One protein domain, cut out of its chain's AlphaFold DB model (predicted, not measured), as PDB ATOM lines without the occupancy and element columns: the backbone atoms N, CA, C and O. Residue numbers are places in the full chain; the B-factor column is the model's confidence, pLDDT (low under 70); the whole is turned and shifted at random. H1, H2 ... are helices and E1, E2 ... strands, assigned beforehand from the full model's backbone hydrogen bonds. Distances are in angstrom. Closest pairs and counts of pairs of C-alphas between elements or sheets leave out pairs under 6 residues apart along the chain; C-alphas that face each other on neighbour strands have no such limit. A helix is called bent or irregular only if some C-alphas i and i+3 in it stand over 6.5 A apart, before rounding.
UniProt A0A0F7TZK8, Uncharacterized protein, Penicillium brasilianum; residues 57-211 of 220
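Overview. This is residues 57 to 211 of the 220 residues of an uncharacterized protein of Penicillium brasilianum (UniProt A0A0F7TZK8). An elongated helical body has H2 and H8 at its core, with H5 and H7 packed on them, and H9 runs beside H8 with the short H6 on it. H1 and H4 lie side by side toward one end of the long axis, where the loop of residues 57 to 68 also lies, and E1 and E2 make a tiny two-stranded parallel sheet. The printed part has 155 residues, mostly helix by class, in the order H1, H2, H3, E1, H4, H5, H6, H7, H8, E2, H9. It is compact, with a radius of gyration of the C-alphas of 15.4 A, and spans 49 by 30 by 28 A.

Along the chain. After residues 57 to 68, H1 is residues 69 to 74, with C-alpha 69 at (-39.665, -18.417, -52.847). H2 is residues 82 to 91, 14.4 A long, H3 94 to 98 and E1 101 to 103. H4 is residues 116 to 127, 16.7 A, and is irregular: C-alphas 117 and 120 are 7.1 A apart. H5 is residues 130 to 139, 14.7 A, H6 142 to 146, H7 151 to 163, 18.0 A, and H8 169 to 178, 15.1 A. E2 is residues 184 to 186. H9, residues 195 to 210, measures 22.6 A and ends with C-alpha 210 at (-32.592, 13.912, -25.329).

Arrangement. H2 and H8 are the hubs, touching three helices each. They touch each other, closest at the C-alphas of Ala 82 and Ala 172, 5.2 A, at a tilt of 36 degrees, only just steep. H2 touches H5 about perpendicular, at 88 degrees, closest at the C-alphas of Ala 90 and Ala 133, 5.4 A. H2 and H3 only just touch, only at the corner, with 3 pairs of C-alphas within 8 A. Residues 154 to 158 of H7 touch H8, closest at the C-alphas of Met 158 and His 170, 5.3 A. H8 touches H9 at a shallow tilt of 21 degrees, the same way, closest at the C-alphas of Ala 173 and Pro 197, 5.5 A. Residues 200 to 204 of H9 touch H6, closest at the C-alphas of Leu 144 and Leu 200, 6.7 A. H4 touches H1 with residues 122 to 126, closest at the C-alphas of Leu 73 and Ala 126, 5.6 A. E1 and E2 are parallel, with N 102 and O 184 2.9 A apart, within hydrogen-bond range; with H4 to H8 between them they form a strand-helix-strand unit, two parallel neighbour strands joined through helices. Every O i to N i+4 pair is within range in H2, H3, H5, H6, H7 and H9; H4 has 6 of 8, H8 3 of 6, and H1 0 of 2 but 3 of 3 O i to N i+3 pairs.

Size, cuts and confidence. The C-alphas of Arg 67 and Arg 210, the two farthest apart, are 49.2 A apart. The printed part has no cut, and the link from E1 to H4, 12 residues, is long. Confidence is under 70 at residues 65, 69, 123 to 129 and 189 to 191.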
ATOM      1  N   ASN A  57     -39.631  -8.617 -48.350       89.25
ATOM      2  CA  ASN A  57     -40.007  -9.315 -49.586       89.25
ATOM      3  C   ASN A  57     -40.710  -8.429 -50.633       89.25
ATOM      4  O   ASN A  57     -41.229  -8.945 -51.626       89.25
ATOM      5  N   LYS A  58     -40.703  -7.103 -50.448       90.75
ATOM      6  CA  LYS A  58     -41.237  -6.150 -51.421       90.75
ATOM      7  C   LYS A  58     -40.364  -6.100 -52.672       90.75
ATOM      8  O   LYS A  58     -39.185  -5.750 -52.610       90.75
ATOM      9  N   THR A  59     -40.974  -6.404 -53.814       87.81
ATOM     10  CA  THR A  59     -40.316  -6.456 -55.121       87.81
ATOM     11  C   THR A  59     -41.188  -5.833 -56.209       87.81
ATOM     12  O   THR A  59     -42.411  -5.784 -56.088       87.81
ATOM     13  N   ASN A  60     -40.551  -5.329 -57.265       82.94
ATOM     14  CA  ASN A  60     -41.210  -4.792 -58.458       82.94
ATOM     15  C   ASN A  60     -41.436  -5.858 -59.549       82.94
ATOM     16  O   ASN A  60     -41.850  -5.523 -60.658       82.94
ATOM     17  N   LYS A  61     -41.137  -7.127 -59.250       79.88
ATOM     18  CA  LYS A  61     -41.315  -8.267 -60.154       79.88
ATOM     19  C   LYS A  61     -42.639  -8.974 -59.915       79.88
ATOM     20  O   LYS A  61     -43.137  -9.017 -58.790       79.88
ATOM     21  N   ASP A  62     -43.194  -9.548 -60.978       75.50
ATOM     22  CA  ASP A  62     -44.376 -10.395 -60.859       75.50
ATOM     23  C   ASP A  62     -43.994 -11.673 -60.099       75.50
ATOM     24  O   ASP A  62     -43.049 -12.371 -60.465       75.50
ATOM     25  N   PHE A  63     -44.743 -12.007 -59.045       70.50
ATOM     26  CA  PHE A  63     -44.511 -13.220 -58.261       70.50
ATOM     27  C   PHE A  63     -44.579 -14.507 -59.094       70.50
ATOM     28  O   PHE A  63     -44.013 -15.523 -58.695       70.50
ATOM     29  N   ARG A  64     -45.239 -14.468 -60.259       70.56
ATOM     30  CA  ARG A  64     -45.282 -15.570 -61.232       70.56
ATOM     31  C   ARG A  64     -43.936 -15.836 -61.906       70.56
ATOM     32  O   ARG A  64     -43.749 -16.919 -62.453       70.56
ATOM     33  N   GLU A  65     -43.011 -14.878 -61.875       68.81
ATOM     34  CA  GLU A  65     -41.643 -15.049 -62.375       68.81
ATOM     35  C   GLU A  65     -40.781 -15.894 -61.425       68.81
ATOM     36  O   GLU A  65     -39.747 -16.419 -61.840       68.81
ATOM     37  N   PHE A  66     -41.201 -16.071 -60.166       72.56
ATOM     38  CA  PHE A  66     -40.469 -16.881 -59.197       72.56
ATOM     39  C   PHE A  66     -40.836 -18.352 -59.341       72.56
ATOM     40  O   PHE A  66     -41.986 -18.757 -59.159       72.56
ATOM     41  N   ARG A  67     -39.827 -19.182 -59.615       72.38
ATOM     42  CA  ARG A  67     -39.987 -20.637 -59.580       72.38
ATOM     43  C   ARG A  67     -40.024 -21.122 -58.134       72.38
ATOM     44  O   ARG A  67     -40.728 -22.083 -57.826       72.38
ATOM     45  N   TYR A  68     -39.280 -20.452 -57.259       74.38
ATOM     46  CA  TYR A  68     -39.196 -20.768 -55.843       74.38
ATOM     47  C   TYR A  68     -39.168 -19.497 -54.992       74.38
ATOM     48  O   TYR A  68     -38.630 -18.474 -55.396       74.38
ATOM     49  N   HIS A  69     -39.671 -19.571 -53.756       69.31
ATOM     50  CA  HIS A  69     -39.665 -18.417 -52.847       69.31
ATOM     51  C   HIS A  69     -38.263 -17.844 -52.588       69.31
ATOM     52  O   HIS A  69     -38.139 -16.637 -52.417       69.31
ATOM     53  N   HIS A  70     -37.215 -18.675 -52.602       75.31
ATOM     54  CA  HIS A  70     -35.833 -18.224 -52.396       75.31
ATOM     55  C   HIS A  70     -35.264 -17.404 -53.559       75.31
ATOM     56  O   HIS A  70     -34.223 -16.776 -53.380       75.31
ATOM     57  N   ASP A  71     -35.939 -17.354 -54.713       79.06
ATOM     58  CA  ASP A  71     -35.537 -16.489 -55.826       79.06
ATOM     59  C   ASP A  71     -35.530 -15.013 -55.391       79.06
ATOM     60  O   ASP A  71     -34.685 -14.249 -55.852       79.06
ATOM     61  N   LEU A  72     -36.380 -14.633 -54.424       80.56
ATOM     62  CA  LEU A  72     -36.430 -13.290 -53.830       80.56
ATOM     63  C   LEU A  72     -35.079 -12.811 -53.278       80.56
ATOM     64  O   LEU A  72     -34.795 -11.618 -53.326       80.56
ATOM     65  N   LEU A  73     -34.229 -13.728 -52.805       78.62
ATOM     66  CA  LEU A  73     -32.908 -13.401 -52.258       78.62
ATOM     67  C   LEU A  73     -31.936 -12.846 -53.306       78.62
ATOM     68  O   LEU A  73     -30.923 -12.252 -52.949       78.62
ATOM     69  N   ARG A  74     -32.228 -13.050 -54.594       77.38
ATOM     70  CA  ARG A  74     -31.375 -12.622 -55.707       77.38
ATOM     71  C   ARG A  74     -31.726 -11.232 -56.222       77.38
ATOM     72  O   ARG A  74     -30.976 -10.680 -57.024       77.38
ATOM     73  N   PHE A  75     -32.868 -10.676 -55.816       80.12
ATOM     74  CA  PHE A  75     -33.333  -9.415 -56.374       80.12
ATOM     75  C   PHE A  75     -32.678  -8.232 -55.671       80.12
ATOM     76  O   PHE A  75     -32.778  -8.114 -54.444       80.12
ATOM     77  N   PRO A  76     -32.051  -7.319 -56.435       74.00
ATOM     78  CA  PRO A  76     -31.493  -6.110 -55.858       74.00
ATOM     79  C   PRO A  76     -32.610  -5.324 -55.158       74.00
ATOM     80  O   PRO A  76     -33.746  -5.287 -55.632       74.00
ATOM     81  N   ASN A  77     -32.294  -4.736 -54.004       83.81
ATOM     82  CA  ASN A  77     -33.198  -3.934 -53.165       83.81
ATOM     83  C   ASN A  77     -34.372  -4.690 -52.511       83.81
ATOM     84  O   ASN A  77     -35.108  -4.099 -51.721       83.81
ATOM     85  N   THR A  78     -34.531  -5.995 -52.758       88.62
ATOM     86  CA  THR A  78     -35.507  -6.823 -52.036       88.62
ATOM     87  C   THR A  78     -34.871  -7.338 -50.750       88.62
ATOM     88  O   THR A  78     -34.116  -8.307 -50.750       88.62
ATOM     89  N   SER A  79     -35.171  -6.683 -49.629       91.38
ATOM     90  CA  SER A  79     -34.729  -7.162 -48.314       91.38
ATOM     91  C   SER A  79     -35.694  -8.224 -47.793       91.38
ATOM     92  O   SER A  79     -36.909  -8.041 -47.834       91.38
ATOM     93  N   THR A  80     -35.169  -9.330 -47.281       89.94
ATOM     94  CA  THR A  80     -35.952 -10.483 -46.795       89.94
ATOM     95  C   THR A  80     -35.771 -10.748 -45.296       89.94
ATOM     96  O   THR A  80     -36.535 -11.494 -44.686       89.94
ATOM     97  N   SER A  81     -34.772 -10.107 -44.695       91.81
ATOM     98  CA  SER A  81     -34.464 -10.128 -43.266       91.81
ATOM     99  C   SER A  81     -33.787  -8.833 -42.829       91.81
ATOM    100  O   SER A  81     -33.226  -8.107 -43.661       91.81
ATOM    101  N   ALA A  82     -33.781  -8.559 -41.524       94.19
ATOM    102  CA  ALA A  82     -33.029  -7.442 -40.956       94.19
ATOM    103  C   ALA A  82     -31.553  -7.453 -41.391       94.19
ATOM    104  O   ALA A  82     -31.028  -6.411 -41.771       94.19
ATOM    105  N   TYR A  83     -30.910  -8.625 -41.459       92.31
ATOM    106  CA  TYR A  83     -29.531  -8.737 -41.945       92.31
ATOM    107  C   TYR A  83     -29.373  -8.355 -43.422       92.31
ATOM    108  O   TYR A  83     -28.423  -7.660 -43.779       92.31
ATOM    109  N   SER A  84     -30.302  -8.764 -44.293       91.25
ATOM    110  CA  SER A  84     -30.244  -8.364 -45.706       91.25
ATOM    111  C   SER A  84     -30.392  -6.849 -45.879       91.25
ATOM    112  O   SER A  84     -29.703  -6.262 -46.711       91.25
ATOM    113  N   LEU A  85     -31.215  -6.205 -45.042       94.44
ATOM    114  CA  LEU A  85     -31.361  -4.752 -45.045       94.44
ATOM    115  C   LEU A  85     -30.116  -4.061 -44.467       94.44
ATOM    116  O   LEU A  85     -29.636  -3.102 -45.063       94.44
ATOM    117  N   LEU A  86     -29.532  -4.580 -43.381       95.12
ATOM    118  CA  LEU A  86     -28.236  -4.115 -42.863       95.12
ATOM    119  C   LEU A  86     -27.143  -4.204 -43.929       95.12
ATOM    120  O   LEU A  86     -26.417  -3.243 -44.148       95.12
ATOM    121  N   SER A  87     -27.072  -5.331 -44.636       92.25
ATOM    122  CA  SER A  87     -26.131  -5.538 -45.738       92.25
ATOM    123  C   SER A  87     -26.360  -4.546 -46.874       92.25
ATOM    124  O   SER A  87     -25.405  -4.111 -47.509       92.25
ATOM    125  N   GLN A  88     -27.612  -4.178 -47.147       92.00
ATOM    126  CA  GLN A  88     -27.934  -3.179 -48.159       92.00
ATOM    127  C   GLN A  88     -27.503  -1.775 -47.714       92.00
ATOM    128  O   GLN A  88     -26.864  -1.072 -48.489       92.00
ATOM    129  N   ILE A  89     -27.786  -1.391 -46.467       95.25
ATOM    130  CA  ILE A  89     -27.382  -0.097 -45.896       95.25
ATOM    131  C   ILE A  89     -25.855   0.009 -45.798       95.25
ATOM    132  O   ILE A  89     -25.303   1.074 -46.049       95.25
ATOM    133  N   ALA A  90     -25.160  -1.088 -45.488       93.94
ATOM    134  CA  ALA A  90     -23.700  -1.117 -45.426       93.94
ATOM    135  C   ALA A  90     -23.045  -0.788 -46.779       93.94
ATOM    136  O   ALA A  90     -22.003  -0.142 -46.821       93.94
ATOM    137  N   ILE A  91     -23.657  -1.234 -47.880       91.38
ATOM    138  CA  ILE A  91     -23.171  -0.980 -49.243       91.38
ATOM    139  C   ILE A  91     -23.666   0.369 -49.768       91.38
ATOM    140  O   ILE A  91     -22.935   1.073 -50.461       91.38
ATOM    141  N   GLU A  92     -24.903   0.735 -49.442       93.25
ATOM    142  CA  GLU A  92     -25.548   1.943 -49.933       93.25
ATOM    143  C   GLU A  92     -26.264   2.695 -48.792       93.25
ATOM    144  O   GLU A  92     -27.486   2.595 -48.641       93.25
ATOM    145  N   PRO A  93     -25.535   3.493 -47.985       94.19
ATOM    146  CA  PRO A  93     -26.077   4.110 -46.767       94.19
ATOM    147  C   PRO A  93     -27.301   5.008 -46.984       94.19
ATOM    148  O   PRO A  93     -28.136   5.154 -46.091       94.19
ATOM    149  N   VAL A  94     -27.454   5.582 -48.185       94.69
ATOM    150  CA  VAL A  94     -28.608   6.429 -48.529       94.69
ATOM    151  C   VAL A  94     -29.938   5.679 -48.416       94.69
ATOM    152  O   VAL A  94     -30.954   6.304 -48.122       94.69
ATOM    153  N   VAL A  95     -29.938   4.347 -48.574       95.75
ATOM    154  CA  VAL A  95     -31.121   3.481 -48.427       95.75
ATOM    155  C   VAL A  95     -31.829   3.736 -47.102       95.75
ATOM    156  O   VAL A  95     -33.053   3.851 -47.070       95.75
ATOM    157  N   ALA A  96     -31.068   3.899 -46.020       96.62
ATOM    158  CA  ALA A  96     -31.631   4.079 -44.692       96.62
ATOM    159  C   ALA A  96     -32.435   5.384 -44.556       96.62
ATOM    160  O   ALA A  96     -33.451   5.420 -43.866       96.62
ATOM    161  N   ARG A  97     -32.030   6.439 -45.278       96.25
ATOM    162  CA  ARG A  97     -32.733   7.732 -45.301       96.25
ATOM    163  C   ARG A  97     -34.055   7.670 -46.058       96.25
ATOM    164  O   ARG A  97     -34.934   8.489 -45.805       96.25
ATOM    165  N   TYR A  98     -34.223   6.724 -46.982       97.06
ATOM    166  CA  TYR A  98     -35.507   6.556 -47.659       97.06
ATOM    167  C   TYR A  98     -36.576   5.964 -46.741       97.06
ATOM    168  O   TYR A  98     -37.747   6.148 -47.046       97.06
ATOM    169  N   ILE A  99     -36.215   5.269 -45.658       97.38
ATOM    170  CA  ILE A  99     -37.167   4.540 -44.814       97.38
ATOM    171  C   ILE A  99     -37.886   5.500 -43.863       97.38
ATOM    172  O   ILE A  99     -37.302   5.962 -42.887       97.38
ATOM    173  N   LEU A 100     -39.166   5.765 -44.152       95.88
ATOM    174  CA  LEU A 100     -40.056   6.579 -43.312       95.88
ATOM    175  C   LEU A 100     -41.032   5.707 -42.522       95.88
ATOM    176  O   LEU A 100     -41.265   5.915 -41.337       95.88
ATOM    177  N   GLU A 101     -41.592   4.700 -43.184       95.94
ATOM    178  CA  GLU A 101     -42.470   3.712 -42.571       95.94
ATOM    179  C   GLU A 101     -41.832   2.334 -42.745       95.94
ATOM    180  O   GLU A 101     -41.390   2.006 -43.849       95.94
ATOM    181  N   ALA A 102     -41.791   1.526 -41.688       95.06
ATOM    182  CA  ALA A 102     -41.218   0.188 -41.732       95.06
ATOM    183  C   ALA A 102     -42.151  -0.864 -41.118       95.06
ATOM    184  O   ALA A 102     -42.541  -0.759 -39.955       95.06
ATOM    185  N   ASP A 103     -42.465  -1.909 -41.883       93.88
ATOM    186  CA  ASP A 103     -43.126  -3.117 -41.394       93.88
ATOM    187  C   ASP A 103     -42.136  -4.285 -41.321       93.88
ATOM    188  O   ASP A 103     -41.685  -4.843 -42.327       93.88
ATOM    189  N   PHE A 104     -41.794  -4.650 -40.092       92.25
ATOM    190  CA  PHE A 104     -40.891  -5.727 -39.736       92.25
ATOM    191  C   PHE A 104     -41.598  -7.054 -39.423       92.25
ATOM    192  O   PHE A 104     -40.941  -8.015 -39.022       92.25
ATOM    193  N   SER A 105     -42.914  -7.162 -39.632       89.88
ATOM    194  CA  SER A 105     -43.695  -8.367 -39.295       89.88
ATOM    195  C   SER A 105     -43.236  -9.623 -40.046       89.88
ATOM    196  O   SER A 105     -43.384 -10.736 -39.548       89.88
ATOM    197  N   LEU A 106     -42.670  -9.454 -41.244       90.00
ATOM    198  CA  LEU A 106     -42.201 -10.548 -42.101       90.00
ATOM    199  C   LEU A 106     -40.681 -10.778 -42.037       90.00
ATOM    200  O   LEU A 106     -40.137 -11.464 -42.907       90.00
ATOM    201  N   ASP A 107     -39.994 -10.228 -41.026       92.06
ATOM    202  CA  ASP A 107     -38.545 -10.389 -40.850       92.06
ATOM    203  C   ASP A 107     -38.151 -11.868 -40.830       92.06
ATOM    204  O   ASP A 107     -38.608 -12.638 -39.984       92.06
ATOM    205  N   SER A 108     -37.267 -12.258 -41.753       90.12
ATOM    206  CA  SER A 108     -36.708 -13.608 -41.852       90.12
ATOM    207  C   SER A 108     -37.738 -14.708 -42.146       90.12
ATOM    208  O   SER A 108     -37.363 -15.875 -42.225       90.12
ATOM    209  N   HIS A 109     -39.009 -14.371 -42.410       88.56
ATOM    210  CA  HIS A 109     -40.067 -15.350 -42.705       88.56
ATOM    211  C   HIS A 109     -39.729 -16.205 -43.943       88.56
ATOM    212  O   HIS A 109     -40.218 -17.325 -44.116       88.56
ATOM    213  N   ILE A 110     -38.881 -15.696 -44.840       85.00
ATOM    214  CA  ILE A 110     -38.431 -16.462 -45.999       85.00
ATOM    215  C   ILE A 110     -37.631 -17.710 -45.595       85.00
ATOM    216  O   ILE A 110     -37.720 -18.708 -46.300       85.00
ATOM    217  N   TYR A 111     -36.899 -17.704 -44.472       85.56
ATOM    218  CA  TYR A 111     -36.011 -18.806 -44.072       85.56
ATOM    219  C   TYR A 111     -36.766 -20.119 -43.826       85.56
ATOM    220  O   TYR A 111     -36.270 -21.191 -44.187       85.56
ATOM    221  N   ASP A 112     -38.000 -20.035 -43.323       83.56
ATOM    222  CA  ASP A 112     -38.890 -21.188 -43.132       83.56
ATOM    223  C   ASP A 112     -39.297 -21.841 -44.459       83.56
ATOM    224  O   ASP A 112     -39.663 -23.015 -44.511       83.56
ATOM    225  N   ARG A 113     -39.214 -21.089 -45.561       82.81
ATOM    226  CA  ARG A 113     -39.566 -21.541 -46.912       82.81
ATOM    227  C   ARG A 113     -38.359 -22.040 -47.706       82.81
ATOM    228  O   ARG A 113     -38.525 -22.416 -48.867       82.81
ATOM    229  N   ILE A 114     -37.159 -22.039 -47.115       82.50
ATOM    230  CA  ILE A 114     -35.915 -22.465 -47.767       82.50
ATOM    231  C   ILE A 114     -35.492 -23.833 -47.219       82.50
ATOM    232  O   ILE A 114     -35.054 -23.930 -46.065       82.50
ATOM    233  N   PRO A 115     -35.579 -24.896 -48.044       81.69
ATOM    234  CA  PRO A 115     -35.134 -26.228 -47.659       81.69
ATOM    235  C   PRO A 115     -33.652 -26.234 -47.257       81.69
ATOM    236  O   PRO A 115     -32.851 -25.602 -47.950       81.69
ATOM    237  N   PRO A 116     -33.248 -26.995 -46.217       82.50
ATOM    238  CA  PRO A 116     -31.857 -27.061 -45.767       82.50
ATOM    239  C   PRO A 116     -30.801 -27.279 -46.865       82.50
ATOM    240  O   PRO A 116     -29.792 -26.584 -46.834       82.50
ATOM    241  N   PRO A 117     -31.020 -28.131 -47.887       81.56
ATOM    242  CA  PRO A 117     -30.039 -28.325 -48.960       81.56
ATOM    243  C   PRO A 117     -29.785 -27.087 -49.835       81.56
ATOM    244  O   PRO A 117     -28.775 -27.021 -50.527       81.56
ATOM    245  N   LEU A 118     -30.710 -26.121 -49.853       78.19
ATOM    246  CA  LEU A 118     -30.613 -24.906 -50.671       78.19
ATOM    247  C   LEU A 118     -30.083 -23.701 -49.892       78.19
ATOM    248  O   LEU A 118     -29.764 -22.679 -50.494       78.19
ATOM    249  N   ARG A 119     -29.975 -23.828 -48.568       79.56
ATOM    250  CA  ARG A 119     -29.574 -22.759 -47.658       79.56
ATOM    251  C   ARG A 119     -28.173 -22.239 -47.966       79.56
ATOM    252  O   ARG A 119     -28.006 -21.067 -48.282       79.56
ATOM    253  N   GLU A 120     -27.179 -23.117 -47.953       73.25
ATOM    254  CA  GLU A 120     -25.773 -22.738 -48.154       73.25
ATOM    255  C   GLU A 120     -25.547 -22.003 -49.486       73.25
ATOM    256  O   GLU A 120     -24.929 -20.938 -49.521       73.25
ATOM    257  N   ARG A 121     -26.155 -22.501 -50.573       73.12
ATOM    258  CA  ARG A 121     -26.134 -21.830 -51.881       73.12
ATOM    259  C   ARG A 121     -26.792 -20.451 -51.824       73.12
ATOM    260  O   ARG A 121     -26.237 -19.490 -52.345       73.12
ATOM    261  N   ALA A 122     -27.966 -20.356 -51.206       70.31
ATOM    262  CA  ALA A 122     -28.711 -19.109 -51.113       70.31
ATOM    263  C   ALA A 122     -27.955 -18.029 -50.316       70.31
ATOM    264  O   ALA A 122     -27.977 -16.872 -50.718       70.31
ATOM    265  N   VAL A 123     -27.238 -18.396 -49.247       68.12
ATOM    266  CA  VAL A 123     -26.375 -17.468 -48.483       68.12
ATOM    267  C   VAL A 123     -25.226 -16.956 -49.331       68.12
ATOM    268  O   VAL A 123     -25.016 -15.748 -49.407       68.12
ATOM    269  N   HIS A 124     -24.501 -17.857 -49.990       68.00
ATOM    270  CA  HIS A 124     -23.350 -17.465 -50.793       68.00
ATOM    271  C   HIS A 124     -23.760 -16.540 -51.951       68.00
ATOM    272  O   HIS A 124     -23.082 -15.558 -52.238       68.00
ATOM    273  N   GLU A 125     -24.883 -16.830 -52.610       66.50
ATOM    274  CA  GLU A 125     -25.393 -16.015 -53.718       66.50
ATOM    275  C   GLU A 125     -25.967 -14.665 -53.255       66.50
ATOM    276  O   GLU A 125     -25.797 -13.665 -53.950       66.50
ATOM    277  N   ALA A 126     -26.647 -14.621 -52.106       66.12
ATOM    278  CA  ALA A 126     -27.353 -13.422 -51.654       66.12
ATOM    279  C   ALA A 126     -26.482 -12.475 -50.818       66.12
ATOM    280  O   ALA A 126     -26.640 -11.255 -50.901       66.12
ATOM    281  N   TRP A 127     -25.593 -13.017 -49.982       66.50
ATOM    282  CA  TRP A 127     -24.887 -12.246 -48.954       66.50
ATOM    283  C   TRP A 127     -23.393 -12.063 -49.227       66.50
ATOM    284  O   TRP A 127     -22.847 -11.078 -48.736       66.50
ATOM    285  N   GLY A 128     -22.770 -12.898 -50.073       66.19
ATOM    286  CA  GLY A 128     -21.402 -12.717 -50.592       66.19
ATOM    287  C   GLY A 128     -20.374 -12.185 -49.573       66.19
ATOM    288  O   GLY A 128     -20.440 -12.495 -48.388       66.19
ATOM    289  N   ASP A 129     -19.462 -11.317 -50.030       67.50
ATOM    290  CA  ASP A 129     -18.459 -10.617 -49.198       67.50
ATOM    291  C   ASP A 129     -19.020  -9.391 -48.436       67.50
ATOM    292  O   ASP A 129     -18.269  -8.557 -47.928       67.50
ATOM    293  N   ARG A 130     -20.350  -9.242 -48.313       76.88
ATOM    294  CA  ARG A 130     -20.954  -8.078 -47.624       76.88
ATOM    295  C   ARG A 130     -20.720  -8.087 -46.110       76.88
ATOM    296  O   ARG A 130     -20.957  -7.074 -45.454       76.88
ATOM    297  N   GLY A 131     -20.246  -9.209 -45.562       83.44
ATOM    298  CA  GLY A 131     -20.020  -9.397 -44.130       83.44
ATOM    299  C   GLY A 131     -19.069  -8.368 -43.518       83.44
ATOM    300  O   GLY A 131     -19.350  -7.875 -42.429       83.44
ATOM    301  N   GLU A 132     -18.003  -7.971 -44.221       89.50
ATOM    302  CA  GLU A 132     -17.062  -6.976 -43.686       89.50
ATOM    303  C   GLU A 132     -17.703  -5.588 -43.584       89.50
ATOM    304  O   GLU A 132     -17.591  -4.926 -42.555       89.50
ATOM    305  N   ALA A 133     -18.454  -5.168 -44.606       92.38
ATOM    306  CA  ALA A 133     -19.163  -3.891 -44.576       92.38
ATOM    307  C   ALA A 133     -20.183  -3.846 -43.425       92.38
ATOM    308  O   ALA A 133     -20.278  -2.846 -42.716       92.38
ATOM    309  N   VAL A 134     -20.905  -4.949 -43.188       94.06
ATOM    310  CA  VAL A 134     -21.814  -5.054 -42.038       94.06
ATOM    311  C   VAL A 134     -21.033  -5.011 -40.729       94.06
ATOM    312  O   VAL A 134     -21.398  -4.238 -39.852       94.06
ATOM    313  N   ARG A 135     -19.936  -5.766 -40.594       94.88
ATOM    314  CA  ARG A 135     -19.084  -5.759 -39.394       94.88
ATOM    315  C   ARG A 135     -18.620  -4.344 -39.033       94.88
ATOM    316  O   ARG A 135     -18.686  -3.963 -37.865       94.88
ATOM    317  N   GLN A 136     -18.227  -3.545 -40.026       95.50
ATOM    318  CA  GLN A 136     -17.820  -2.151 -39.825       95.50
ATOM    319  C   GLN A 136     -18.949  -1.261 -39.282       95.50
ATOM    320  O   GLN A 136     -18.669  -0.347 -38.505       95.50
ATOM    321  N   LEU A 137     -20.220  -1.527 -39.610       96.25
ATOM    322  CA  LEU A 137     -21.342  -0.798 -39.001       96.25
ATOM    323  C   LEU A 137     -21.396  -1.019 -37.484       96.25
ATOM    324  O   LEU A 137     -21.602  -0.069 -36.731       96.25
ATOM    325  N   PHE A 138     -21.191  -2.259 -37.028       97.25
ATOM    326  CA  PHE A 138     -21.197  -2.593 -35.600       97.25
ATOM    327  C   PHE A 138     -19.991  -1.985 -34.884       97.25
ATOM    328  O   PHE A 138     -20.165  -1.341 -33.849       97.25
ATOM    329  N   ALA A 139     -18.797  -2.116 -35.471       96.94
ATOM    330  CA  ALA A 139     -17.558  -1.576 -34.910       96.94
ATOM    331  C   ALA A 139     -17.614  -0.055 -34.682       96.94
ATOM    332  O   ALA A 139     -17.082   0.448 -33.694       96.94
ATOM    333  N   ASN A 140     -18.302   0.673 -35.566       96.19
ATOM    334  CA  ASN A 140     -18.425   2.129 -35.504       96.19
ATOM    335  C   ASN A 140     -19.714   2.614 -34.809       96.19
ATOM    336  O   ASN A 140     -20.025   3.806 -34.834       96.19
ATOM    337  N   SER A 141     -20.485   1.721 -34.179       96.56
ATOM    338  CA  SER A 141     -21.779   2.081 -33.595       96.56
ATOM    339  C   SER A 141     -21.644   2.869 -32.291       96.56
ATOM    340  O   SER A 141     -21.317   2.328 -31.230       96.56
ATOM    341  N   LEU A 142     -22.016   4.151 -32.342       95.00
ATOM    342  CA  LEU A 142     -22.164   4.975 -31.142       95.00
ATOM    343  C   LEU A 142     -23.239   4.412 -30.198       95.00
ATOM    344  O   LEU A 142     -23.053   4.425 -28.988       95.00
ATOM    345  N   TYR A 143     -24.336   3.872 -30.734       96.06
ATOM    346  CA  TYR A 143     -25.442   3.354 -29.924       96.06
ATOM    347  C   TYR A 143     -25.052   2.129 -29.091       96.06
ATOM    348  O   TYR A 143     -25.443   2.045 -27.928       96.06
ATOM    349  N   LEU A 144     -24.260   1.202 -29.645       97.19
ATOM    350  CA  LEU A 144     -23.739   0.064 -28.876       97.19
ATOM    351  C   LEU A 144     -22.798   0.539 -27.762       97.19
ATOM    352  O   LEU A 144     -22.926   0.096 -26.619       97.19
ATOM    353  N   ARG A 145     -21.926   1.509 -28.067       96.62
ATOM    354  CA  ARG A 145     -21.020   2.116 -27.084       96.62
ATOM    355  C   ARG A 145     -21.775   2.816 -25.951       96.62
ATOM    356  O   ARG A 145     -21.464   2.574 -24.789       96.62
ATOM    357  N   GLU A 146     -22.773   3.637 -26.269       95.56
ATOM    358  CA  GLU A 146     -23.627   4.330 -25.287       95.56
ATOM    359  C   GLU A 146     -24.459   3.343 -24.456       95.56
ATOM    360  O   GLU A 146     -24.651   3.529 -23.256       95.56
ATOM    361  N   ALA A 147     -24.903   2.239 -25.062       96.12
ATOM    362  CA  ALA A 147     -25.566   1.159 -24.342       96.12
ATOM    363  C   ALA A 147     -24.599   0.344 -23.460       96.12
ATOM    364  O   ALA A 147     -25.056  -0.516 -22.702       96.12
ATOM    365  N   GLY A 148     -23.283   0.569 -23.543       97.19
ATOM    366  CA  GLY A 148     -22.270  -0.250 -22.877       97.19
ATOM    367  C   GLY A 148     -22.387  -1.723 -23.270       97.19
ATOM    368  O   GLY A 148     -22.372  -2.588 -22.394       97.19
ATOM    369  N   LEU A 149     -22.636  -1.986 -24.554       97.81
ATOM    370  CA  LEU A 149     -22.680  -3.317 -25.154       97.81
ATOM    371  C   LEU A 149     -21.392  -3.536 -25.950       97.81
ATOM    372  O   LEU A 149     -20.966  -2.646 -26.688       97.81
ATOM    373  N   ASP A 150     -20.787  -4.713 -25.804       98.06
ATOM    374  CA  ASP A 150     -19.642  -5.098 -26.623       98.06
ATOM    375  C   ASP A 150     -20.104  -5.378 -28.056       98.06
ATOM    376  O   ASP A 150     -21.023  -6.168 -28.287       98.06
ATOM    377  N   TRP A 151     -19.512  -4.682 -29.026       97.56
ATOM    378  CA  TRP A 151     -19.965  -4.773 -30.410       97.56
ATOM    379  C   TRP A 151     -19.569  -6.100 -31.067       97.56
ATOM    380  O   TRP A 151     -20.306  -6.565 -31.937       97.56
ATOM    381  N   GLU A 152     -18.450  -6.716 -30.663       97.94
ATOM    382  CA  GLU A 152     -18.002  -7.995 -31.218       97.94
ATOM    383  C   GLU A 152     -18.902  -9.124 -30.734       97.94
ATOM    384  O   GLU A 152     -19.379  -9.914 -31.545       97.94
ATOM    385  N   GLU A 153     -19.193  -9.169 -29.433       97.94
ATOM    386  CA  GLU A 153     -20.145 -10.112 -28.847       97.94
ATOM    387  C   GLU A 153     -21.523  -9.958 -29.500       97.94
ATOM    388  O   GLU A 153     -22.084 -10.935 -30.001       97.94
ATOM    389  N   TYR A 154     -22.027  -8.723 -29.598       97.81
ATOM    390  CA  TYR A 154     -23.331  -8.442 -30.199       97.81
ATOM    391  C   TYR A 154     -23.397  -8.879 -31.673       97.81
ATOM    392  O   TYR A 154     -24.383  -9.487 -32.104       97.81
ATOM    393  N   TYR A 155     -22.350  -8.592 -32.456       96.69
ATOM    394  CA  TYR A 155     -22.247  -9.018 -33.854       96.69
ATOM    395  C   TYR A 155     -22.165 -10.543 -33.983       96.69
ATOM    396  O   TYR A 155     -22.852 -11.129 -34.819       96.69
ATOM    397  N   ASN A 156     -21.368 -11.208 -33.146       96.25
ATOM    398  CA  ASN A 156     -21.209 -12.660 -33.194       96.25
ATOM    399  C   ASN A 156     -22.524 -13.376 -32.865       96.25
ATOM    400  O   ASN A 156     -22.922 -14.269 -33.613       96.25
ATOM    401  N   THR A 157     -23.260 -12.936 -31.839       96.56
ATOM    402  CA  THR A 157     -24.587 -13.494 -31.524       96.56
ATOM    403  C   THR A 157     -25.581 -13.279 -32.667       96.56
ATOM    404  O   THR A 157     -26.337 -14.186 -33.018       96.56
ATOM    405  N   MET A 158     -25.557 -12.107 -33.311       95.44
ATOM    406  CA  MET A 158     -26.356 -11.868 -34.515       95.44
ATOM    407  C   MET A 158     -26.002 -12.868 -35.628       95.44
ATOM    408  O   MET A 158     -26.894 -13.459 -36.241       95.44
ATOM    409  N   MET A 159     -24.712 -13.077 -35.894       93.19
ATOM    410  CA  MET A 159     -24.257 -13.998 -36.937       93.19
ATOM    411  C   MET A 159     -24.596 -15.457 -36.626       93.19
ATOM    412  O   MET A 159     -24.920 -16.205 -37.544       93.19
ATOM    413  N   GLU A 160     -24.602 -15.872 -35.359       93.56
ATOM    414  CA  GLU A 160     -25.081 -17.197 -34.949       93.56
ATOM    415  C   GLU A 160     -26.560 -17.414 -35.299       93.56
ATOM    416  O   GLU A 160     -26.923 -18.476 -35.818       93.56
ATOM    417  N   ASP A 161     -27.415 -16.412 -35.060       92.19
ATOM    418  CA  ASP A 161     -28.830 -16.446 -35.453       92.19
ATOM    419  C   ASP A 161     -28.966 -16.620 -36.977       92.19
ATOM    420  O   ASP A 161     -29.706 -17.483 -37.461       92.19
ATOM    421  N   ILE A 162     -28.210 -15.823 -37.735       89.56
ATOM    422  CA  ILE A 162     -28.240 -15.803 -39.200       89.56
ATOM    423  C   ILE A 162     -27.752 -17.138 -39.777       89.56
ATOM    424  O   ILE A 162     -28.431 -17.734 -40.614       89.56
ATOM    425  N   ASN A 163     -26.623 -17.653 -39.285       88.06
ATOM    426  CA  ASN A 163     -26.057 -18.942 -39.696       88.06
ATOM    427  C   ASN A 163     -26.983 -20.115 -39.345       88.06
ATOM    428  O   ASN A 163     -27.000 -21.132 -40.039       88.06
ATOM    429  N   SER A 164     -27.802 -19.954 -38.303       88.88
ATOM    430  CA  SER A 164     -28.831 -20.917 -37.902       88.88
ATOM    431  C   SER A 164     -30.158 -20.746 -38.651       88.88
ATOM    432  O   SER A 164     -31.102 -21.486 -38.371       88.88
ATOM    433  N   TRP A 165     -30.252 -19.808 -39.602       86.88
ATOM    434  CA  TRP A 165     -31.461 -19.532 -40.390       86.88
ATOM    435  C   TRP A 165     -32.679 -19.174 -39.542       86.88
ATOM    436  O   TRP A 165     -33.803 -19.573 -39.852       86.88
ATOM    437  N   ARG A 166     -32.463 -18.412 -38.471       88.81
ATOM    438  CA  ARG A 166     -33.533 -17.889 -37.620       88.81
ATOM    439  C   ARG A 166     -33.540 -16.368 -37.628       88.81
ATOM    440  O   ARG A 166     -32.547 -15.722 -37.955       88.81
ATOM    441  N   ARG A 167     -34.686 -15.797 -37.258       90.62
ATOM    442  CA  ARG A 167     -34.820 -14.358 -37.031       90.62
ATOM    443  C   ARG A 167     -33.841 -13.918 -35.940       90.62
ATOM    444  O   ARG A 167     -33.781 -14.552 -34.886       90.62
ATOM    445  N   SER A 168     -33.127 -12.820 -36.184       93.25
ATOM    446  CA  SER A 168     -32.199 -12.233 -35.217       93.25
ATOM    447  C   SER A 168     -32.774 -10.967 -34.593       93.25
ATOM    448  O   SER A 168     -32.925  -9.941 -35.259       93.25
ATOM    449  N   GLU A 169     -33.051 -11.018 -33.288       93.25
ATOM    450  CA  GLU A 169     -33.428  -9.824 -32.518       93.25
ATOM    451  C   GLU A 169     -32.286  -8.798 -32.490       93.25
ATOM    452  O   GLU A 169     -32.539  -7.596 -32.520       93.25
ATOM    453  N   HIS A 170     -31.035  -9.273 -32.502       95.38
ATOM    454  CA  HIS A 170     -29.840  -8.434 -32.548       95.38
ATOM    455  C   HIS A 170     -29.795  -7.605 -33.831       95.38
ATOM    456  O   HIS A 170     -29.648  -6.384 -33.753       95.38
ATOM    457  N   ALA A 171     -30.005  -8.245 -34.989       95.38
ATOM    458  CA  ALA A 171     -30.063  -7.553 -36.276       95.38
ATOM    459  C   ALA A 171     -31.213  -6.541 -36.318       95.38
ATOM    460  O   ALA A 171     -31.009  -5.390 -36.700       95.38
ATOM    461  N   ALA A 172     -32.415  -6.955 -35.902       93.94
ATOM    462  CA  ALA A 172     -33.605  -6.109 -35.943       93.94
ATOM    463  C   ALA A 172     -33.481  -4.878 -35.030       93.94
ATOM    464  O   ALA A 172     -33.836  -3.777 -35.445       93.94
ATOM    465  N   ALA A 173     -32.950  -5.037 -33.814       94.81
ATOM    466  CA  ALA A 173     -32.730  -3.916 -32.905       94.81
ATOM    467  C   ALA A 173     -31.590  -3.001 -33.376       94.81
ATOM    468  O   ALA A 173     -31.714  -1.780 -33.303       94.81
ATOM    469  N   PHE A 174     -30.498  -3.569 -33.899       96.88
ATOM    470  CA  PHE A 174     -29.374  -2.782 -34.403       96.88
ATOM    471  C   PHE A 174     -29.748  -1.955 -35.631       96.88
ATOM    472  O   PHE A 174     -29.375  -0.788 -35.717       96.88
ATOM    473  N   LEU A 175     -30.538  -2.514 -36.549       96.12
ATOM    474  CA  LEU A 175     -31.004  -1.829 -37.754       96.12
ATOM    475  C   LEU A 175     -31.626  -0.458 -37.461       96.12
ATOM    476  O   LEU A 175     -31.406   0.485 -38.208       96.12
ATOM    477  N   LEU A 176     -32.331  -0.313 -36.344       94.00
ATOM    478  CA  LEU A 176     -32.996   0.937 -35.969       94.00
ATOM    479  C   LEU A 176     -32.040   2.065 -35.636       94.00
ATOM    480  O   LEU A 176     -32.392   3.228 -35.794       94.00
ATOM    481  N   THR A 177     -30.829   1.724 -35.202       95.12
ATOM    482  CA  THR A 177     -29.772   2.712 -34.973       95.12
ATOM    483  C   THR A 177     -29.370   3.422 -36.267       95.12
ATOM    484  O   THR A 177     -28.779   4.498 -36.213       95.12
ATOM    485  N   LEU A 178     -29.713   2.838 -37.420       96.25
ATOM    486  CA  LEU A 178     -29.351   3.318 -38.746       96.25
ATOM    487  C   LEU A 178     -30.503   4.005 -39.480       96.25
ATOM    488  O   LEU A 178     -30.279   4.426 -40.604       96.25
ATOM    489  N   LEU A 179     -31.715   4.103 -38.915       95.06
ATOM    490  CA  LEU A 179     -32.899   4.626 -39.617       95.06
ATOM    491  C   LEU A 179     -33.224   6.068 -39.182       95.06
ATOM    492  O   LEU A 179     -34.082   6.267 -38.320       95.06
ATOM    493  N   PRO A 180     -32.562   7.090 -39.761       92.38
ATOM    494  CA  PRO A 180     -32.634   8.465 -39.268       92.38
ATOM    495  C   PRO A 180     -34.006   9.125 -39.455       92.38
ATOM    496  O   PRO A 180     -34.344  10.032 -38.700       92.38
ATOM    497  N   ASN A 181     -34.778   8.682 -40.450       94.06
ATOM    498  CA  ASN A 181     -36.037   9.307 -40.860       94.06
ATOM    499  C   ASN A 181     -37.264   8.445 -40.522       94.06
ATOM    500  O   ASN A 181     -38.346   8.688 -41.050       94.06
ATOM    501  N   LEU A 182     -37.106   7.416 -39.684       93.62
ATOM    502  CA  LEU A 182     -38.196   6.507 -39.348       93.62
ATOM    503  C   LEU A 182     -39.277   7.227 -38.525       93.62
ATOM    504  O   LEU A 182     -39.040   7.651 -37.396       93.62
ATOM    505  N   GLU A 183     -40.485   7.298 -39.074       92.19
ATOM    506  CA  GLU A 183     -41.668   7.907 -38.460       92.19
ATOM    507  C   GLU A 183     -42.629   6.848 -37.905       92.19
ATOM    508  O   GLU A 183     -43.221   7.025 -36.837       92.19
ATOM    509  N   VAL A 184     -42.795   5.735 -38.627       91.62
ATOM    510  CA  VAL A 184     -43.759   4.677 -38.293       91.62
ATOM    511  C   VAL A 184     -43.091   3.316 -38.350       91.62
ATOM    512  O   VAL A 184     -42.378   2.995 -39.294       91.62
ATOM    513  N   LEU A 185     -43.392   2.482 -37.361       89.94
ATOM    514  CA  LEU A 185     -42.888   1.124 -37.288       89.94
ATOM    515  C   LEU A 185     -43.966   0.137 -36.826       89.94
ATOM    516  O   LEU A 185     -44.651   0.374 -35.825       89.94
ATOM    517  N   THR A 186     -44.018  -1.008 -37.505       88.12
ATOM    518  CA  THR A 186     -44.856  -2.172 -37.187       88.12
ATOM    519  C   THR A 186     -44.003  -3.451 -37.189       88.12
ATOM    520  O   THR A 186     -43.134  -3.549 -38.039       88.12
ATOM    521  N   PRO A 187     -44.201  -4.440 -36.296       76.69
ATOM    522  CA  PRO A 187     -44.901  -4.331 -35.022       76.69
ATOM    523  C   PRO A 187     -44.094  -3.481 -34.025       76.69
ATOM    524  O   PRO A 187     -42.911  -3.198 -34.213       76.69
ATOM    525  N   LYS A 188     -44.734  -3.064 -32.929       70.00
ATOM    526  CA  LYS A 188     -44.050  -2.323 -31.858       70.00
ATOM    527  C   LYS A 188     -43.086  -3.256 -31.105       70.00
ATOM    528  O   LYS A 188     -43.454  -4.375 -30.767       70.00
ATOM    529  N   PHE A 189     -41.883  -2.774 -30.781       62.47
ATOM    530  CA  PHE A 189     -40.751  -3.542 -30.218       62.47
ATOM    531  C   PHE A 189     -40.926  -4.206 -28.848       62.47
ATOM    532  O   PHE A 189     -39.963  -4.753 -28.315       62.47
ATOM    533  N   SER A 190     -42.125  -4.223 -28.270       58.72
ATOM    534  CA  SER A 190     -42.393  -4.905 -26.996       58.72
ATOM    535  C   SER A 190     -42.179  -6.430 -27.039       58.72
ATOM    536  O   SER A 190     -42.429  -7.103 -26.045       58.72
ATOM    537  N   GLU A 191     -41.736  -6.983 -28.170       63.91
ATOM    538  CA  GLU A 191     -41.598  -8.417 -28.417       63.91
ATOM    539  C   GLU A 191     -40.163  -8.959 -28.308       63.91
ATOM    540  O   GLU A 191     -40.005 -10.180 -28.294       63.91
ATOM    541  N   PHE A 192     -39.125  -8.112 -28.219       78.62
ATOM    542  CA  PHE A 192     -37.753  -8.613 -28.058       78.62
ATOM    543  C   PHE A 192     -37.591  -9.310 -26.711       78.62
ATOM    544  O   PHE A 192     -37.938  -8.742 -25.675       78.62
ATOM    545  N   ARG A 193     -37.047 -10.526 -26.711       83.12
ATOM    546  CA  ARG A 193     -36.865 -11.340 -25.499       83.12
ATOM    547  C   ARG A 193     -35.459 -11.228 -24.925       83.12
ATOM    548  O   ARG A 193     -35.273 -11.430 -23.727       83.12
ATOM    549  N   SER A 194     -34.481 -10.925 -25.771       88.50
ATOM    550  CA  SER A 194     -33.067 -10.930 -25.410       88.50
ATOM    551  C   SER A 194     -32.670  -9.631 -24.687       88.50
ATOM    552  O   SER A 194     -33.013  -8.543 -25.164       88.50
ATOM    553  N   PRO A 195     -31.905  -9.696 -23.576       92.69
ATOM    554  CA  PRO A 195     -31.541  -8.508 -22.798       92.69
ATOM    555  C   PRO A 195     -30.734  -7.460 -23.577       92.69
ATOM    556  O   PRO A 195     -30.971  -6.264 -23.417       92.69
ATOM    557  N   ALA A 196     -29.791  -7.881 -24.428       95.12
ATOM    558  CA  ALA A 196     -28.927  -6.959 -25.168       95.12
ATOM    559  C   ALA A 196     -29.706  -6.099 -26.192       95.12
ATOM    560  O   ALA A 196     -29.613  -4.872 -26.104       95.12
ATOM    561  N   PRO A 197     -30.548  -6.669 -27.079       94.31
ATOM    562  CA  PRO A 197     -31.472  -5.903 -27.915       94.31
ATOM    563  C   PRO A 197     -32.383  -4.963 -27.119       94.31
ATOM    564  O   PRO A 197     -32.494  -3.791 -27.467       94.31
ATOM    565  N   GLN A 198     -32.987  -5.418 -26.012       93.31
ATOM    566  CA  GLN A 198     -33.832  -4.556 -25.168       93.31
ATOM    567  C   GLN A 198     -33.064  -3.350 -24.609       93.31
ATOM    568  O   GLN A 198     -33.577  -2.225 -24.607       93.31
ATOM    569  N   LYS A 199     -31.824  -3.571 -24.157       94.75
ATOM    570  CA  LYS A 199     -30.940  -2.506 -23.676       94.75
ATOM    571  C   LYS A 199     -30.643  -1.505 -24.791       94.75
ATOM    572  O   LYS A 199     -30.795  -0.309 -24.572       94.75
ATOM    573  N   LEU A 200     -30.316  -1.986 -25.992       95.44
ATOM    574  CA  LEU A 200     -30.064  -1.133 -27.154       95.44
ATOM    575  C   LEU A 200     -31.289  -0.278 -27.516       95.44
ATOM    576  O   LEU A 200     -31.155   0.931 -27.678       95.44
ATOM    577  N   ILE A 201     -32.487  -0.871 -27.575       91.88
ATOM    578  CA  ILE A 201     -33.734  -0.127 -27.828       91.88
ATOM    579  C   ILE A 201     -33.962   0.953 -26.772       91.88
ATOM    580  O   ILE A 201     -34.329   2.079 -27.107       91.88
ATOM    581  N   THR A 202     -33.731   0.627 -25.501       92.38
ATOM    582  CA  THR A 202     -33.873   1.594 -24.406       92.38
ATOM    583  C   THR A 202     -32.931   2.780 -24.613       92.38
ATOM    584  O   THR A 202     -33.380   3.925 -24.563       92.38
ATOM    585  N   THR A 203     -31.669   2.519 -24.962       94.31
ATOM    586  CA  THR A 203     -30.685   3.559 -25.289       94.31
ATOM    587  C   THR A 203     -31.111   4.411 -26.487       94.31
ATOM    588  O   THR A 203     -31.030   5.636 -26.415       94.31
ATOM    589  N   ILE A 204     -31.616   3.804 -27.568       91.62
ATOM    590  CA  ILE A 204     -32.122   4.538 -28.744       91.62
ATOM    591  C   ILE A 204     -33.240   5.503 -28.331       91.62
ATOM    592  O   ILE A 204     -33.210   6.682 -28.687       91.62
ATOM    593  N   LEU A 205     -34.206   5.028 -27.538       89.69
ATOM    594  CA  LEU A 205     -35.323   5.848 -27.064       89.69
ATOM    595  C   LEU A 205     -34.864   6.972 -26.128       89.69
ATOM    596  O   LEU A 205     -35.409   8.073 -26.181       89.69
ATOM    597  N   GLU A 206     -33.874   6.723 -25.271       91.12
ATOM    598  CA  GLU A 206     -33.289   7.765 -24.426       91.12
ATOM    599  C   GLU A 206     -32.585   8.846 -25.244       91.12
ATOM    600  O   GLU A 206     -32.795  10.033 -24.988       91.12
ATOM    601  N   ILE A 207     -31.795   8.459 -26.247       88.88
ATOM    602  CA  ILE A 207     -31.107   9.395 -27.143       88.88
ATOM    603  C   ILE A 207     -32.126  10.227 -27.925       88.88
ATOM    604  O   ILE A 207     -32.026  11.456 -27.938       88.88
ATOM    605  N   ALA A 208     -33.158   9.591 -28.487       85.00
ATOM    606  CA  ALA A 208     -34.229  10.281 -29.203       85.00
ATOM    607  C   ALA A 208     -34.967  11.299 -28.311       85.00
ATOM    608  O   ALA A 208     -35.278  12.404 -28.748       85.00
ATOM    609  N   ARG A 209     -35.195  10.975 -27.029       85.31
ATOM    610  CA  ARG A 209     -35.803  11.906 -26.057       85.31
ATOM    611  C   ARG A 209     -34.894  13.075 -25.691       85.31
ATOM    612  O   ARG A 209     -35.396  14.168 -25.444       85.31
ATOM    613  N   ARG A 210     -33.577  12.854 -25.617       84.25
ATOM    614  CA  ARG A 210     -32.592  13.912 -25.329       84.25
ATOM    615  C   ARG A 210     -32.422  14.864 -26.511       84.25
ATOM    616  O   ARG A 210     -32.085  16.023 -26.291       84.25
ATOM    617  N   ASN A 211     -32.668  14.396 -27.735       74.06
ATOM    618  CA  ASN A 211     -32.500  15.186 -28.948       74.06
ATOM    619  C   ASN A 211     -33.770  15.199 -29.827       74.06
ATOM    620  O   ASN A 211     -33.752  14.682 -30.942       74.06
TER     621      ASN A 211